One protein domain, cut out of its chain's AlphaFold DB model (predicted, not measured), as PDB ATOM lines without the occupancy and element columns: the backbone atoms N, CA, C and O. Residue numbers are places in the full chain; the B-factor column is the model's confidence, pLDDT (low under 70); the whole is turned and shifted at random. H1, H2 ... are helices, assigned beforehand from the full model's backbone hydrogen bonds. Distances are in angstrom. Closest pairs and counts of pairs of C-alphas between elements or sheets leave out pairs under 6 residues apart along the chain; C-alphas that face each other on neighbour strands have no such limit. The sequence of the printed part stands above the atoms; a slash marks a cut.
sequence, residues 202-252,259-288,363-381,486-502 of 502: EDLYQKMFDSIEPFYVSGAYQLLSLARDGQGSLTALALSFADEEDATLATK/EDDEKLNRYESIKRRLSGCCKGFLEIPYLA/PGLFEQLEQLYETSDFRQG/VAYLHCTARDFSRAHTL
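This is residues 202 to 252, 259 to 288, 363 to 381 and 486 to 502 of the 502 residues of an uncharacterized protein of Phialocephala subalpina (UniProt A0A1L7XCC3). The long helix H5 crosses H3 and packs with its last residues, 274 to 278, on H2, which sits in the middle of a cluster of crossed helices. H6 and the small H7 also pack on H2, while H1 and the four-residue H4 lie at the margins and touch no helix. The printed part has 117 residues, with seven named helices, H1 to H7 along the chain, and no named strand: all helix. It is compact, with a radius of gyration of the C-alphas of 14.7 A and spans of 44 by 40 by 24 A.

H5, residues 260 to 278, is 26.2 A long, from C-alpha 260 at (-11.096, -1.051, 22.826) to C-alpha 278 at (-36.424, 0.970, 29.054). H2, residues 217 to 229, measures 17.7 A, and H6, residues 365 to 375, 15.2 A. H1, residues 202 to 210, begins at (-45.977, 2.234, 41.892). H3 is residues 236 to 242, H4 249 to 252 and H7 493 to 496.

H5 touches H3 about perpendicular, at 77 degrees; their closest C-alphas, Ser 240 and Ile 270, are 5.5 A apart. H5 touches the hub H2 at a steep tilt of 67 degrees, opposite ways, closest at C-alphas 220 and 277, 4.9 A. H2 touches H6 at C-alphas 218 and 373, 5.5 A, and H7 at C-alphas 228 and 493, 6.5 A. H2 and H3 only just touch, with 3 pairs of C-alphas within 8 A, closest Leu 226 and Leu 239, 7.6 A. H1 is close to but not clearly touching H6. Every O i to N i+4 pair is within hydrogen-bond range in H1, H2, H3, H5 and H6; H4 and H7 are too short for one.

The C-alphas farthest apart, Glu 259 and Leu 502, are 46.8 A apart. Residues 253 to 258, 289 to 362 and 382 to 485 are not printed, with C-alpha gaps of 18.0, 36.6 and 38.7 A. Of the links printed whole, none is long. Mean pLDDT of the printed part is 72.5, and residues 486 to 502 are among those under 70.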
ATOM      1  N   GLU A 202     -45.431   3.289  42.752       71.62
ATOM      2  CA  GLU A 202     -45.977   2.234  41.892       71.62
ATOM      3  C   GLU A 202     -46.743   2.860  40.727       71.62
ATOM      4  O   GLU A 202     -46.481   2.533  39.567       71.62
ATOM      5  N   ASP A 203     -47.586   3.853  41.011       77.81
ATOM      6  CA  ASP A 203     -48.281   4.639  39.988       77.81
ATOM      7  C   ASP A 203     -47.296   5.414  39.095       77.81
ATOM      8  O   ASP A 203     -47.502   5.558  37.885       77.81
ATOM      9  N   LEU A 204     -46.189   5.906  39.663       74.81
ATOM     10  CA  LEU A 204     -45.138   6.578  38.900       74.81
ATOM     11  C   LEU A 204     -44.454   5.611  37.935       74.81
ATOM     12  O   LEU A 204     -44.232   5.957  36.767       74.81
ATOM     13  N   TYR A 205     -44.146   4.398  38.395       75.50
ATOM     14  CA  TYR A 205     -43.630   3.351  37.528       75.50
ATOM     15  C   TYR A 205     -44.657   2.951  36.469       75.50
ATOM     16  O   TYR A 205     -44.282   2.833  35.306       75.50
ATOM     17  N   GLN A 206     -45.943   2.830  36.803       80.56
ATOM     18  CA  GLN A 206     -46.991   2.571  35.811       80.56
ATOM     19  C   GLN A 206     -47.038   3.678  34.753       80.56
ATOM     20  O   GLN A 206     -47.032   3.398  33.558       80.56
ATOM     21  N   LYS A 207     -46.949   4.950  35.150       77.31
ATOM     22  CA  LYS A 207     -46.896   6.069  34.202       77.31
ATOM     23  C   LYS A 207     -45.640   6.043  33.321       77.31
ATOM     24  O   LYS A 207     -45.710   6.360  32.132       77.31
ATOM     25  N   MET A 208     -44.480   5.675  33.874       76.62
ATOM     26  CA  MET A 208     -43.259   5.466  33.082       76.62
ATOM     27  C   MET A 208     -43.423   4.312  32.096       76.62
ATOM     28  O   MET A 208     -42.995   4.425  30.946       76.62
ATOM     29  N   PHE A 209     -44.047   3.227  32.538       80.19
ATOM     30  CA  PHE A 209     -44.329   2.048  31.743       80.19
ATOM     31  C   PHE A 209     -45.262   2.368  30.571       80.19
ATOM     32  O   PHE A 209     -44.916   2.104  29.422       80.19
ATOM     33  N   ASP A 210     -46.367   3.060  30.840       81.94
ATOM     34  CA  ASP A 210     -47.344   3.492  29.837       81.94
ATOM     35  C   ASP A 210     -46.748   4.490  28.826       81.94
ATOM     36  O   ASP A 210     -47.258   4.654  27.717       81.94
ATOM     37  N   SER A 211     -45.637   5.152  29.177       80.06
ATOM     38  CA  SER A 211     -44.901   6.049  28.276       80.06
ATOM     39  C   SER A 211     -43.978   5.328  27.281       80.06
ATOM     40  O   SER A 211     -43.409   5.971  26.389       80.06
ATOM     41  N   ILE A 212     -43.780   4.012  27.429       82.75
ATOM     42  CA  ILE A 212     -43.007   3.212  26.478       82.75
ATOM     43  C   ILE A 212     -43.823   3.092  25.190       82.75
ATOM     44  O   ILE A 212     -44.921   2.543  25.170       82.75
ATOM     45  N   GLU A 213     -43.279   3.601  24.083       83.31
ATOM     46  CA  GLU A 213     -43.968   3.508  22.797       83.31
ATOM     47  C   GLU A 213     -44.153   2.032  22.405       83.31
ATOM     48  O   GLU A 213     -43.212   1.248  22.563       83.31
ATOM     49  N   PRO A 214     -45.302   1.644  21.816       84.00
ATOM     50  CA  PRO A 214     -45.590   0.246  21.477       84.00
ATOM     51  C   PRO A 214     -44.492  -0.445  20.657       84.00
ATOM     52  O   PRO A 214     -44.268  -1.645  20.796       84.00
ATOM     53  N   PHE A 215     -43.776   0.317  19.825       84.31
ATOM     54  CA  PHE A 215     -42.639  -0.171  19.048       84.31
ATOM     55  C   PHE A 215     -41.475  -0.674  19.921       84.31
ATOM     56  O   PHE A 215     -40.832  -1.662  19.576       84.31
ATOM     57  N   TYR A 216     -41.211  -0.021  21.056       86.00
ATOM     58  CA  TYR A 216     -40.090  -0.339  21.943       86.00
ATOM     59  C   TYR A 216     -40.414  -1.395  23.001       86.00
ATOM     60  O   TYR A 216     -39.489  -1.912  23.625       86.00
ATOM     61  N   VAL A 217     -41.685  -1.762  23.180       85.38
ATOM     62  CA  VAL A 217     -42.123  -2.746  24.186       85.38
ATOM     63  C   VAL A 217     -41.382  -4.077  24.054       85.38
ATOM     64  O   VAL A 217     -40.954  -4.647  25.056       85.38
ATOM     65  N   SER A 218     -41.172  -4.568  22.828       85.38
ATOM     66  CA  SER A 218     -40.464  -5.833  22.607       85.38
ATOM     67  C   SER A 218     -38.995  -5.774  23.014       85.38
ATOM     68  O   SER A 218     -38.517  -6.680  23.695       85.38
ATOM     69  N   GLY A 219     -38.298  -4.697  22.650       86.25
ATOM     70  CA  GLY A 219     -36.912  -4.472  23.055       86.25
ATOM     71  C   GLY A 219     -36.786  -4.269  24.564       86.25
ATOM     72  O   GLY A 219     -35.899  -4.843  25.191       86.25
ATOM     73  N   ALA A 220     -37.708  -3.514  25.169       87.56
ATOM     74  CA  ALA A 220     -37.761  -3.311  26.614       87.56
ATOM     75  C   ALA A 220     -37.939  -4.642  27.359       87.56
ATOM     76  O   ALA A 220     -37.183  -4.928  28.286       87.56
ATOM     77  N   TYR A 221     -38.879  -5.481  26.909       88.19
ATOM     78  CA  TYR A 221     -39.113  -6.806  27.481       88.19
ATOM     79  C   TYR A 221     -37.874  -7.696  27.403       88.19
ATOM     80  O   TYR A 221     -37.492  -8.307  28.398       88.19
ATOM     81  N   GLN A 222     -37.220  -7.753  26.240       87.44
ATOM     82  CA  GLN A 222     -36.018  -8.564  26.043       87.44
ATOM     83  C   GLN A 222     -34.877  -8.124  26.964       87.44
ATOM     84  O   GLN A 222     -34.307  -8.959  27.665       87.44
ATOM     85  N   LEU A 223     -34.584  -6.823  27.016       89.19
ATOM     86  CA  LEU A 223     -33.512  -6.269  27.848       89.19
ATOM     87  C   LEU A 223     -33.777  -6.480  29.343       89.19
ATOM     88  O   LEU A 223     -32.884  -6.917  30.070       89.19
ATOM     89  N   LEU A 224     -35.008  -6.234  29.800       87.12
ATOM     90  CA  LEU A 224     -35.394  -6.457  31.194       87.12
ATOM     91  C   LEU A 224     -35.382  -7.947  31.557       87.12
ATOM     92  O   LEU A 224     -34.923  -8.300  32.641       87.12
ATOM     93  N   SER A 225     -35.804  -8.828  30.646       87.44
ATOM     94  CA  SER A 225     -35.722 -10.282  30.845       87.44
ATOM     95  C   SER A 225     -34.272 -10.745  30.968       87.44
ATOM     96  O   SER A 225     -33.948 -11.502  31.877       87.44
ATOM     97  N   LEU A 226     -33.377 -10.258  30.103       87.50
ATOM     98  CA  LEU A 226     -31.946 -10.572  30.167       87.50
ATOM     99  C   LEU A 226     -31.319 -10.101  31.482       87.50
ATOM    100  O   LEU A 226     -30.532 -10.832  32.082       87.50
ATOM    101  N   ALA A 227     -31.681  -8.904  31.948       84.50
ATOM    102  CA  ALA A 227     -31.192  -8.364  33.210       84.50
ATOM    103  C   ALA A 227     -31.749  -9.108  34.437       84.50
ATOM    104  O   ALA A 227     -31.030  -9.281  35.419       84.50
ATOM    105  N   ARG A 228     -33.008  -9.561  34.384       82.38
ATOM    106  CA  ARG A 228     -33.668 -10.314  35.462       82.38
ATOM    107  C   ARG A 228     -33.174 -11.758  35.550       82.38
ATOM    108  O   ARG A 228     -32.865 -12.239  36.636       82.38
ATOM    109  N   ASP A 229     -33.127 -12.444  34.411       82.38
ATOM    110  CA  ASP A 229     -32.843 -13.881  34.328       82.38
ATOM    111  C   ASP A 229     -31.334 -14.166  34.210       82.38
ATOM    112  O   ASP A 229     -30.890 -15.308  34.374       82.38
ATOM    113  N   GLY A 230     -30.536 -13.128  33.947       74.38
ATOM    114  CA  GLY A 230     -29.082 -13.186  33.932       74.38
ATOM    115  C   GLY A 230     -28.525 -13.631  35.284       74.38
ATOM    116  O   GLY A 230     -28.715 -12.981  36.308       74.38
ATOM    117  N   GLN A 231     -27.803 -14.751  35.297       63.50
ATOM    118  CA  GLN A 231     -27.077 -15.204  36.482       63.50
ATOM    119  C   GLN A 231     -25.699 -14.532  36.541       63.50
ATOM    120  O   GLN A 231     -24.930 -14.608  35.586       63.50
ATOM    121  N   GLY A 232     -25.366 -13.925  37.684       65.75
ATOM    122  CA  GLY A 232     -24.088 -13.236  37.903       65.75
ATOM    123  C   GLY A 232     -24.134 -11.741  37.568       65.75
ATOM    124  O   GLY A 232     -25.203 -11.162  37.400       65.75
ATOM    125  N   SER A 233     -22.967 -11.093  37.512       64.56
ATOM    126  CA  SER A 233     -22.859  -9.680  37.137       64.56
ATOM    127  C   SER A 233     -22.933  -9.541  35.616       64.56
ATOM    128  O   SER A 233     -21.919  -9.671  34.925       64.56
ATOM    129  N   LEU A 234     -24.129  -9.297  35.081       81.12
ATOM    130  CA  LEU A 234     -24.286  -8.952  33.670       81.12
ATOM    131  C   LEU A 234     -23.556  -7.626  33.414       81.12
ATOM    132  O   LEU A 234     -23.867  -6.626  34.054       81.12
ATOM    133  N   THR A 235     -22.557  -7.617  32.531       87.56
ATOM    134  CA  THR A 235     -21.835  -6.394  32.146       87.56
ATOM    135  C   THR A 235     -22.529  -5.714  30.969       87.56
ATOM    136  O   THR A 235     -23.217  -6.371  30.185       87.56
ATOM    137  N   ALA A 236     -22.323  -4.404  30.795       88.06
ATOM    138  CA  ALA A 236     -22.861  -3.676  29.641       88.06
ATOM    139  C   ALA A 236     -22.404  -4.303  28.311       88.06
ATOM    140  O   ALA A 236     -23.183  -4.420  27.368       88.06
ATOM    141  N   LEU A 237     -21.157  -4.782  28.263       88.69
ATOM    142  CA  LEU A 237     -20.619  -5.473  27.097       88.69
ATOM    143  C   LEU A 237     -21.333  -6.811  26.850       88.69
ATOM    144  O   LEU A 237     -21.762  -7.059  25.726       88.69
ATOM    145  N   ALA A 238     -21.527  -7.640  27.882       88.19
ATOM    146  CA  ALA A 238     -22.263  -8.899  27.757       88.19
ATOM    147  C   ALA A 238     -23.716  -8.673  27.310       88.19
ATOM    148  O   ALA A 238     -24.206  -9.376  26.426       88.19
ATOM    149  N   LEU A 239     -24.378  -7.650  27.857       88.81
ATOM    150  CA  LEU A 239     -25.725  -7.266  27.448       88.81
ATOM    151  C   LEU A 239     -25.763  -6.801  25.983       88.81
ATOM    152  O   LEU A 239     -26.661  -7.206  25.254       88.81
ATOM    153  N   SER A 240     -24.762  -6.040  25.524       89.81
ATOM    154  CA  SER A 240     -24.669  -5.606  24.119       89.81
ATOM    155  C   SER A 240     -24.569  -6.772  23.132       89.81
ATOM    156  O   SER A 240     -25.041  -6.664  22.008       89.81
ATOM    157  N   PHE A 241     -23.961  -7.889  23.546       87.38
ATOM    158  CA  PHE A 241     -23.898  -9.107  22.740       87.38
ATOM    159  C   PHE A 241     -25.198  -9.905  22.791       87.38
ATOM    160  O   PHE A 241     -25.593 -10.496  21.790       87.38
ATOM    161  N   ALA A 242     -25.854  -9.937  23.951       86.44
ATOM    162  CA  ALA A 242     -27.124 -10.633  24.123       86.44
ATOM    163  C   ALA A 242     -28.288  -9.948  23.379       86.44
ATOM    164  O   ALA A 242     -29.251 -10.618  23.017       86.44
ATOM    165  N   ASP A 243     -28.186  -8.640  23.145       87.31
ATOM    166  CA  ASP A 243     -29.174  -7.804  22.448       87.31
ATOM    167  C   ASP A 243     -28.937  -7.700  20.921       87.31
ATOM    168  O   ASP A 243     -29.634  -6.965  20.225       87.31
ATOM    169  N   GLU A 244     -27.972  -8.446  20.369       84.88
ATOM    170  CA  GLU A 244     -27.738  -8.510  18.919       84.88
ATOM    171  C   GLU A 244     -28.947  -9.091  18.164       84.88
ATOM    172  O   GLU A 244     -29.485 -10.141  18.520       84.88
ATOM    173  N   GLU A 245     -29.339  -8.448  17.060       78.75
ATOM    174  CA  GLU A 245     -30.472  -8.902  16.239       78.75
ATOM    175  C   GLU A 245     -30.172 -10.219  15.504       78.75
ATOM    176  O   GLU A 245     -31.060 -11.056  15.310       78.75
ATOM    177  N   ASP A 246     -28.916 -10.425  15.089       80.12
ATOM    178  CA  ASP A 246     -28.496 -11.652  14.417       80.12
ATOM    179  C   ASP A 246     -28.081 -12.723  15.435       80.12
ATOM    180  O   ASP A 246     -26.926 -12.816  15.851       80.12
ATOM    181  N   ALA A 247     -29.011 -13.626  15.750       72.69
ATOM    182  CA  ALA A 247     -28.756 -14.789  16.603       72.69
ATOM    183  C   ALA A 247     -27.634 -15.715  16.080       72.69
ATOM    184  O   ALA A 247     -27.092 -16.531  16.827       72.69
ATOM    185  N   THR A 248     -27.268 -15.622  14.796       77.44
ATOM    186  CA  THR A 248     -26.171 -16.405  14.211       77.44
ATOM    187  C   THR A 248     -24.806 -15.739  14.365       77.44
ATOM    188  O   THR A 248     -23.791 -16.393  14.124       77.44
ATOM    189  N   LEU A 249     -24.744 -14.493  14.840       77.56
ATOM    190  CA  LEU A 249     -23.491 -13.776  15.070       77.56
ATOM    191  C   LEU A 249     -22.584 -14.532  16.049       77.56
ATOM    192  O   LEU A 249     -21.396 -14.686  15.780       77.56
ATOM    193  N   ALA A 250     -23.156 -15.131  17.097       74.31
ATOM    194  CA  ALA A 250     -22.423 -15.955  18.060       74.31
ATOM    195  C   ALA A 250     -21.763 -17.208  17.448       74.31
ATOM    196  O   ALA A 250     -20.797 -17.723  17.998       74.31
ATOM    197  N   THR A 251     -22.277 -17.714  16.320       79.06
ATOM    198  CA  THR A 251     -21.743 -18.920  15.654       79.06
ATOM    199  C   THR A 251     -20.871 -18.607  14.442       79.06
ATOM    200  O   THR A 251     -20.053 -19.438  14.054       79.06
ATOM    201  N   LYS A 252     -21.036 -17.428  13.833       82.75
ATOM    202  CA  LYS A 252     -20.279 -16.992  12.650       82.75
ATOM    203  C   LYS A 252     -19.044 -16.164  12.988       82.75
ATOM    204  O   LYS A 252     -18.131 -16.099  12.171       82.75
ATOM    205  N   GLU A 259     -11.260  -5.176  20.239       91.38
ATOM    206  CA  GLU A 259     -10.547  -3.896  20.300       91.38
ATOM    207  C   GLU A 259     -11.276  -2.890  21.203       91.38
ATOM    208  O   GLU A 259     -12.508  -2.886  21.284       91.38
ATOM    209  N   ASP A 260     -10.527  -2.005  21.862       90.19
ATOM    210  CA  ASP A 260     -11.096  -1.051  22.826       90.19
ATOM    211  C   ASP A 260     -12.102  -0.084  22.179       90.19
ATOM    212  O   ASP A 260     -13.144   0.209  22.770       90.19
ATOM    213  N   ASP A 261     -11.870   0.320  20.927       91.12
ATOM    214  CA  ASP A 261     -12.820   1.127  20.153       91.12
ATOM    215  C   ASP A 261     -14.144   0.381  19.914       91.12
ATOM    216  O   ASP A 261     -15.226   0.970  19.989       91.12
ATOM    217  N   GLU A 262     -14.100  -0.933  19.663       89.81
ATOM    218  CA  GLU A 262     -15.319  -1.738  19.530       89.81
ATOM    219  C   GLU A 262     -16.047  -1.850  20.876       89.81
ATOM    220  O   GLU A 262     -17.271  -1.693  20.918       89.81
ATOM    221  N   LYS A 263     -15.318  -2.063  21.981       89.12
ATOM    222  CA  LYS A 263     -15.911  -2.095  23.328       89.12
ATOM    223  C   LYS A 263     -16.644  -0.789  23.637       89.12
ATOM    224  O   LYS A 263     -17.793  -0.831  24.080       89.12
ATOM    225  N   LEU A 264     -16.012   0.356  23.365       88.81
ATOM    226  CA  LEU A 264     -16.592   1.676  23.610       88.81
ATOM    227  C   LEU A 264     -17.837   1.917  22.747       88.81
ATOM    228  O   LEU A 264     -18.870   2.352  23.254       88.81
ATOM    229  N   ASN A 265     -17.780   1.571  21.460       90.56
ATOM    230  CA  ASN A 265     -18.927   1.701  20.560       90.56
ATOM    231  C   ASN A 265     -20.113   0.835  21.008       90.56
ATOM    232  O   ASN A 265     -21.260   1.289  20.997       90.56
ATOM    233  N   ARG A 266     -19.846  -0.403  21.442       91.19
ATOM    234  CA  ARG A 266     -20.869  -1.306  21.987       91.19
ATOM    235  C   ARG A 266     -21.475  -0.764  23.273       91.19
ATOM    236  O   ARG A 266     -22.697  -0.767  23.406       91.19
ATOM    237  N   TYR A 267     -20.639  -0.252  24.174       90.94
ATOM    238  CA  TYR A 267     -21.072   0.398  25.407       90.94
ATOM    239  C   TYR A 267     -21.999   1.594  25.132       90.94
ATOM    240  O   TYR A 267     -23.105   1.660  25.668       90.94
ATOM    241  N   GLU A 268     -21.596   2.516  24.255       89.44
ATOM    242  CA  GLU A 268     -22.401   3.693  23.910       89.44
ATOM    243  C   GLU A 268     -23.723   3.308  23.232       89.44
ATOM    244  O   GLU A 268     -24.772   3.898  23.513       89.44
ATOM    245  N   SER A 269     -23.698   2.286  22.373       89.69
ATOM    246  CA  SER A 269     -24.895   1.769  21.709       89.69
ATOM    247  C   SER A 269     -25.892   1.188  22.713       89.69
ATOM    248  O   SER A 269     -27.048   1.622  22.754       89.69
ATOM    249  N   ILE A 270     -25.449   0.270  23.584       90.75
ATOM    250  CA  ILE A 270     -26.343  -0.366  24.560       90.75
ATOM    251  C   ILE A 270     -26.853   0.645  25.592       90.75
ATOM    252  O   ILE A 270     -28.026   0.610  25.949       90.75
ATOM    253  N   LYS A 271     -26.033   1.623  25.998       88.19
ATOM    254  CA  LYS A 271     -26.447   2.718  26.888       88.19
ATOM    255  C   LYS A 271     -27.600   3.534  26.301       88.19
ATOM    256  O   LYS A 271     -28.591   3.811  26.986       88.19
ATOM    257  N   ARG A 272     -27.501   3.908  25.022       86.25
ATOM    258  CA  ARG A 272     -28.570   4.634  24.314       86.25
ATOM    259  C   ARG A 272     -29.811   3.773  24.143       86.25
ATOM    260  O   ARG A 272     -30.921   4.274  24.307       86.25
ATOM    261  N   ARG A 273     -29.631   2.487  23.852       87.31
ATOM    262  CA  ARG A 273     -30.736   1.549  23.665       87.31
ATOM    263  C   ARG A 273     -31.500   1.283  24.961       87.31
ATOM    264  O   ARG A 273     -32.723   1.349  24.942       87.31
ATOM    265  N   LEU A 274     -30.811   1.119  26.088       87.06
ATOM    266  CA  LEU A 274     -31.423   1.075  27.421       87.06
ATOM    267  C   LEU A 274     -32.229   2.345  27.712       87.06
ATOM    268  O   LEU A 274     -33.391   2.271  28.105       87.06
ATOM    269  N   SER A 275     -31.649   3.514  27.427       82.12
ATOM    270  CA  SER A 275     -32.328   4.801  27.627       82.12
ATOM    271  C   SER A 275     -33.591   4.938  26.763       82.12
ATOM    272  O   SER A 275     -34.616   5.437  27.231       82.12
ATOM    273  N   GLY A 276     -33.532   4.492  25.503       81.56
ATOM    274  CA  GLY A 276     -34.642   4.561  24.552       81.56
ATOM    275  C   GLY A 276     -35.757   3.556  24.841       81.56
ATOM    276  O   GLY A 276     -36.924   3.945  24.896       81.56
ATOM    277  N   CYS A 277     -35.400   2.286  25.052       83.44
ATOM    278  CA  CYS A 277     -36.350   1.188  25.224       83.44
ATOM    279  C   CYS A 277     -36.907   1.109  26.647       83.44
ATOM    280  O   CYS A 277     -38.109   0.947  26.827       83.44
ATOM    281  N   CYS A 278     -36.049   1.224  27.663       80.12
ATOM    282  CA  CYS A 278     -36.424   0.970  29.054       80.12
ATOM    283  C   CYS A 278     -36.813   2.245  29.814       80.12
ATOM    284  O   CYS A 278     -37.201   2.144  30.968       80.12
ATOM    285  N   LYS A 279     -36.694   3.444  29.220       78.25
ATOM    286  CA  LYS A 279     -37.128   4.745  29.789       78.25
ATOM    287  C   LYS A 279     -36.638   5.072  31.221       78.25
ATOM    288  O   LYS A 279     -37.141   6.032  31.809       78.25
ATOM    289  N   GLY A 280     -35.635   4.358  31.740       73.38
ATOM    290  CA  GLY A 280     -35.102   4.489  33.108       73.38
ATOM    291  C   GLY A 280     -35.317   3.265  34.013       73.38
ATOM    292  O   GLY A 280     -34.772   3.222  35.107       73.38
ATOM    293  N   PHE A 281     -36.050   2.235  33.567       75.88
ATOM    294  CA  PHE A 281     -36.197   0.969  34.312       75.88
ATOM    295  C   PHE A 281     -34.905   0.149  34.397       75.88
ATOM    296  O   PHE A 281     -34.788  -0.740  35.236       75.88
ATOM    297  N   LEU A 282     -33.951   0.414  33.507       80.25
ATOM    298  CA  LEU A 282     -32.654  -0.240  33.493       80.25
ATOM    299  C   LEU A 282     -31.600   0.768  33.045       80.25
ATOM    300  O   LEU A 282     -31.686   1.312  31.943       80.25
ATOM    301  N   GLU A 283     -30.611   1.010  33.900       80.31
ATOM    302  CA  GLU A 283     -29.552   1.989  33.670       80.31
ATOM    303  C   GLU A 283     -28.179   1.392  33.977       80.31
ATOM    304  O   GLU A 283     -28.027   0.536  34.848       80.31
ATOM    305  N   ILE A 284     -27.159   1.857  33.255       81.19
ATOM    306  CA  ILE A 284     -25.766   1.556  33.583       81.19
ATOM    307  C   ILE A 284     -25.317   2.625  34.585       81.19
ATOM    308  O   ILE A 284     -25.293   3.802  34.210       81.19
ATOM    309  N   PRO A 285     -24.976   2.266  35.833       68.88
ATOM    310  CA  PRO A 285     -24.588   3.245  36.828       68.88
ATOM    311  C   PRO A 285     -23.281   3.910  36.408       68.88
ATOM    312  O   PRO A 285     -22.386   3.301  35.813       68.88
ATOM    313  N   TYR A 286     -23.173   5.187  36.748       56.22
ATOM    314  CA  TYR A 286     -21.907   5.885  36.673       56.22
ATOM    315  C   TYR A 286     -21.020   5.342  37.787       56.22
ATOM    316  O   TYR A 286     -21.263   5.607  38.962       56.22
ATOM    317  N   LEU A 287     -19.978   4.593  37.427       47.34
ATOM    318  CA  LEU A 287     -18.846   4.488  38.329       47.34
ATOM    319  C   LEU A 287     -18.267   5.895  38.464       47.34
ATOM    320  O   LEU A 287     -17.662   6.418  37.528       47.34
ATOM    321  N   ALA A 288     -18.448   6.519  39.622       34.97
ATOM    322  CA  ALA A 288     -17.470   7.498  40.043       34.97
ATOM    323  C   ALA A 288     -16.160   6.718  40.178       34.97
ATOM    324  O   ALA A 288     -16.050   5.864  41.059       34.97
ATOM    325  N   PRO A 363     -51.770  -7.514  37.505       56.00
ATOM    326  CA  PRO A 363     -50.478  -8.074  37.114       56.00
ATOM    327  C   PRO A 363     -49.365  -7.057  37.351       56.00
ATOM    328  O   PRO A 363     -49.548  -5.864  37.090       56.00
ATOM    329  N   GLY A 364     -48.201  -7.518  37.793       66.12
ATOM    330  CA  GLY A 364     -47.035  -6.671  37.965       66.12
ATOM    331  C   GLY A 364     -46.589  -6.065  36.664       66.12
ATOM    332  O   GLY A 364     -46.843  -6.609  35.592       66.12
ATOM    333  N   LEU A 365     -45.888  -4.937  36.741       73.56
ATOM    334  CA  LEU A 365     -45.418  -4.223  35.553       73.56
ATOM    335  C   LEU A 365     -44.621  -5.134  34.606       73.56
ATOM    336  O   LEU A 365     -44.721  -5.002  33.388       73.56
ATOM    337  N   PHE A 366     -43.882  -6.114  35.141       75.56
ATOM    338  CA  PHE A 366     -43.206  -7.114  34.314       75.56
ATOM    339  C   PHE A 366     -44.184  -8.054  33.598       75.56
ATOM    340  O   PHE A 366     -44.008  -8.328  32.415       75.56
ATOM    341  N   GLU A 367     -45.216  -8.550  34.279       80.00
ATOM    342  CA  GLU A 367     -46.233  -9.410  33.661       80.00
ATOM    343  C   GLU A 367     -47.094  -8.640  32.659       80.00
ATOM    344  O   GLU A 367     -47.461  -9.188  31.622       80.00
ATOM    345  N   GLN A 368     -47.370  -7.358  32.913       80.81
ATOM    346  CA  GLN A 368     -47.986  -6.466  31.932       80.81
ATOM    347  C   GLN A 368     -47.089  -6.321  30.693       80.81
ATOM    348  O   GLN A 368     -47.574  -6.421  29.566       80.81
ATOM    349  N   LEU A 369     -45.773  -6.152  30.878       79.69
ATOM    350  CA  LEU A 369     -44.808  -6.087  29.777       79.69
ATOM    351  C   LEU A 369     -44.753  -7.386  28.985       79.69
ATOM    352  O   LEU A 369     -44.727  -7.356  27.755       79.69
ATOM    353  N   GLU A 370     -44.758  -8.520  29.684       83.00
ATOM    354  CA  GLU A 370     -44.820  -9.836  29.067       83.00
ATOM    355  C   GLU A 370     -46.096  -9.961  28.237       83.00
ATOM    356  O   GLU A 370     -46.002 -10.277  27.056       83.00
ATOM    357  N   GLN A 371     -47.266  -9.615  28.783       83.75
ATOM    358  CA  GLN A 371     -48.551  -9.641  28.071       83.75
ATOM    359  C   GLN A 371     -48.566  -8.735  26.829       83.75
ATOM    360  O   GLN A 371     -49.017  -9.153  25.755       83.75
ATOM    361  N   LEU A 372     -48.043  -7.509  26.931       81.50
ATOM    362  CA  LEU A 372     -47.910  -6.606  25.784       81.50
ATOM    363  C   LEU A 372     -46.932  -7.164  24.742       81.50
ATOM    364  O   LEU A 372     -47.193  -7.106  23.540       81.50
ATOM    365  N   TYR A 373     -45.836  -7.784  25.179       79.25
ATOM    366  CA  TYR A 373     -44.924  -8.489  24.287       79.25
ATOM    367  C   TYR A 373     -45.595  -9.696  23.613       79.25
ATOM    368  O   TYR A 373     -45.431  -9.891  22.405       79.25
ATOM    369  N   GLU A 374     -46.387 -10.485  24.345       80.25
ATOM    370  CA  GLU A 374     -47.116 -11.638  23.807       80.25
ATOM    371  C   GLU A 374     -48.110 -11.230  22.717       80.25
ATOM    372  O   GLU A 374     -48.283 -11.944  21.725       80.25
ATOM    373  N   THR A 375     -48.738 -10.070  22.893       75.25
ATOM    374  CA  THR A 375     -49.734  -9.519  21.971       75.25
ATOM    375  C   THR A 375     -49.128  -8.670  20.852       75.25
ATOM    376  O   THR A 375     -49.826  -8.382  19.881       75.25
ATOM    377  N   SER A 376     -47.835  -8.338  20.923       70.56
ATOM    378  CA  SER A 376     -47.142  -7.533  19.913       70.56
ATOM    379  C   SER A 376     -47.043  -8.222  18.541       70.56
ATOM    380  O   SER A 376     -46.791  -9.428  18.422       70.56
ATOM    381  N   ASP A 377     -47.156  -7.423  17.476       58.72
ATOM    382  CA  ASP A 377     -47.004  -7.870  16.081       58.72
ATOM    383  C   ASP A 377     -45.640  -8.527  15.806       58.72
ATOM    384  O   ASP A 377     -45.522  -9.389  14.931       58.72
ATOM    385  N   PHE A 378     -44.620  -8.164  16.592       55.41
ATOM    386  CA  PHE A 378     -43.284  -8.752  16.548       55.41
ATOM    387  C   PHE A 378     -43.319 -10.257  16.851       55.41
ATOM    388  O   PHE A 378     -42.807 -11.060  16.070       55.41
ATOM    389  N   ARG A 379     -43.983 -10.667  17.941       59.62
ATOM    390  CA  ARG A 379     -44.105 -12.088  18.310       59.62
ATOM    391  C   ARG A 379     -45.117 -12.828  17.434       59.62
ATOM    392  O   ARG A 379     -44.941 -14.014  17.158       59.62
ATOM    393  N   GLN A 380     -46.144 -12.131  16.947       58.19
ATOM    394  CA  GLN A 380     -47.124 -12.693  16.009       58.19
ATOM    395  C   GLN A 380     -46.600 -12.810  14.565       58.19
ATOM    396  O   GLN A 380     -47.307 -13.331  13.698       58.19
ATOM    397  N   GLY A 381     -45.372 -12.353  14.287       47.16
ATOM    398  CA  GLY A 381     -44.751 -12.422  12.962       47.16
ATOM    399  C   GLY A 381     -45.437 -11.540  11.912       47.16
ATOM    400  O   GLY A 381     -45.341 -11.821  10.717       47.16
ATOM    401  N   VAL A 486     -14.644  -2.998  35.868       29.55
ATOM    402  CA  VAL A 486     -15.703  -3.253  36.856       29.55
ATOM    403  C   VAL A 486     -16.750  -2.147  36.931       29.55
ATOM    404  O   VAL A 486     -17.072  -1.637  37.999       29.55
ATOM    405  N   ALA A 487     -17.340  -1.804  35.782       26.75
ATOM    406  CA  ALA A 487     -18.604  -1.066  35.733       26.75
ATOM    407  C   ALA A 487     -19.769  -2.039  35.927       26.75
ATOM    408  O   ALA A 487     -20.285  -2.631  34.976       26.75
ATOM    409  N   TYR A 488     -20.135  -2.249  37.191       36.53
ATOM    410  CA  TYR A 488     -21.293  -3.045  37.587       36.53
ATOM    411  C   TYR A 488     -22.580  -2.432  37.035       36.53
ATOM    412  O   TYR A 488     -22.740  -1.227  37.094       36.53
ATOM    413  N   LEU A 489     -23.520  -3.233  36.531       29.84
ATOM    414  CA  LEU A 489     -24.896  -2.791  36.289       29.84
ATOM    415  C   LEU A 489     -25.649  -2.802  37.630       29.84
ATOM    416  O   LEU A 489     -25.844  -3.866  38.217       29.84
ATOM    417  N   HIS A 490     -26.069  -1.635  38.123       32.31
ATOM    418  CA  HIS A 490     -27.030  -1.548  39.222       32.31
ATOM    419  C   HIS A 490     -28.417  -1.739  38.618       32.31
ATOM    420  O   HIS A 490     -28.957  -0.868  37.943       32.31
ATOM    421  N   CYS A 491     -28.961  -2.934  38.801       30.81
ATOM    422  CA  CYS A 491     -30.270  -3.287  38.294       30.81
ATOM    423  C   CYS A 491     -31.321  -2.915  39.347       30.81
ATOM    424  O   CYS A 491     -31.496  -3.648  40.319       30.81
ATOM    425  N   THR A 492     -32.056  -1.821  39.137       33.62
ATOM    426  CA  THR A 492     -33.341  -1.557  39.819       33.62
ATOM    427  C   THR A 492     -34.386  -2.641  39.507       33.62
ATOM    428  O   THR A 492     -35.389  -2.759  40.204       33.62
ATOM    429  N   ALA A 493     -34.146  -3.526  38.526       31.75
ATOM    430  CA  ALA A 493     -35.048  -4.644  38.242       31.75
ATOM    431  C   ALA A 493     -35.108  -5.701  39.364       31.75
ATOM    432  O   ALA A 493     -36.043  -6.502  39.401       31.75
ATOM    433  N   ARG A 494     -34.147  -5.708  40.303       31.06
ATOM    434  CA  ARG A 494     -34.250  -6.552  41.507       31.06
ATOM    435  C   ARG A 494     -35.358  -6.073  42.450       31.06
ATOM    436  O   ARG A 494     -35.986  -6.920  43.080       31.06
ATOM    437  N   ASP A 495     -35.652  -4.775  42.448       35.19
ATOM    438  CA  ASP A 495     -36.801  -4.187  43.147       35.19
ATOM    439  C   ASP A 495     -38.092  -4.379  42.331       35.19
ATOM    440  O   ASP A 495     -39.156  -4.645  42.881       35.19
ATOM    441  N   PHE A 496     -37.989  -4.398  40.997       33.31
ATOM    442  CA  PHE A 496     -39.116  -4.628  40.081       33.31
ATOM    443  C   PHE A 496     -39.736  -6.033  40.182       33.31
ATOM    444  O   PHE A 496     -40.929  -6.199  39.956       33.31
ATOM    445  N   SER A 497     -38.950  -7.053  40.550       31.53
ATOM    446  CA  SER A 497     -39.483  -8.392  40.858       31.53
ATOM    447  C   SER A 497     -39.993  -8.524  42.300       31.53
ATOM    448  O   SER A 497     -40.625  -9.531  42.612       31.53
ATOM    449  N   ARG A 498     -39.691  -7.559  43.182       34.00
ATOM    450  CA  ARG A 498     -40.125  -7.537  44.590       34.00
ATOM    451  C   ARG A 498     -41.386  -6.711  44.816       34.00
ATOM    452  O   ARG A 498     -42.138  -7.047  45.718       34.00
ATOM    453  N   ALA A 499     -41.694  -5.767  43.927       29.34
ATOM    454  CA  ALA A 499     -42.974  -5.050  43.890       29.34
ATOM    455  C   ALA A 499     -44.209  -5.953  43.630       29.34
ATOM    456  O   ALA A 499     -45.300  -5.445  43.414       29.34
ATOM    457  N   HIS A 500     -44.050  -7.283  43.610       33.16
ATOM    458  CA  HIS A 500     -45.115  -8.248  43.316       33.16
ATOM    459  C   HIS A 500     -45.168  -9.447  44.269       33.16
ATOM    460  O   HIS A 500     -45.636 -10.527  43.924       33.16
ATOM    461  N   THR A 501     -44.664  -9.280  45.492       27.14
ATOM    462  CA  THR A 501     -45.017 -10.186  46.600       27.14
ATOM    463  C   THR A 501     -45.793  -9.429  47.679       27.14
ATOM    464  O   THR A 501     -45.437  -9.480  48.851       27.14
ATOM    465  N   LEU A 502     -46.841  -8.710  47.259       24.86
ATOM    466  CA  LEU A 502     -47.931  -8.219  48.105       24.86
ATOM    467  C   LEU A 502     -49.262  -8.727  47.551       24.86
ATOM    468  O   LEU A 502     -49.462  -8.604  46.320       24.86
TER     469      LEU A 502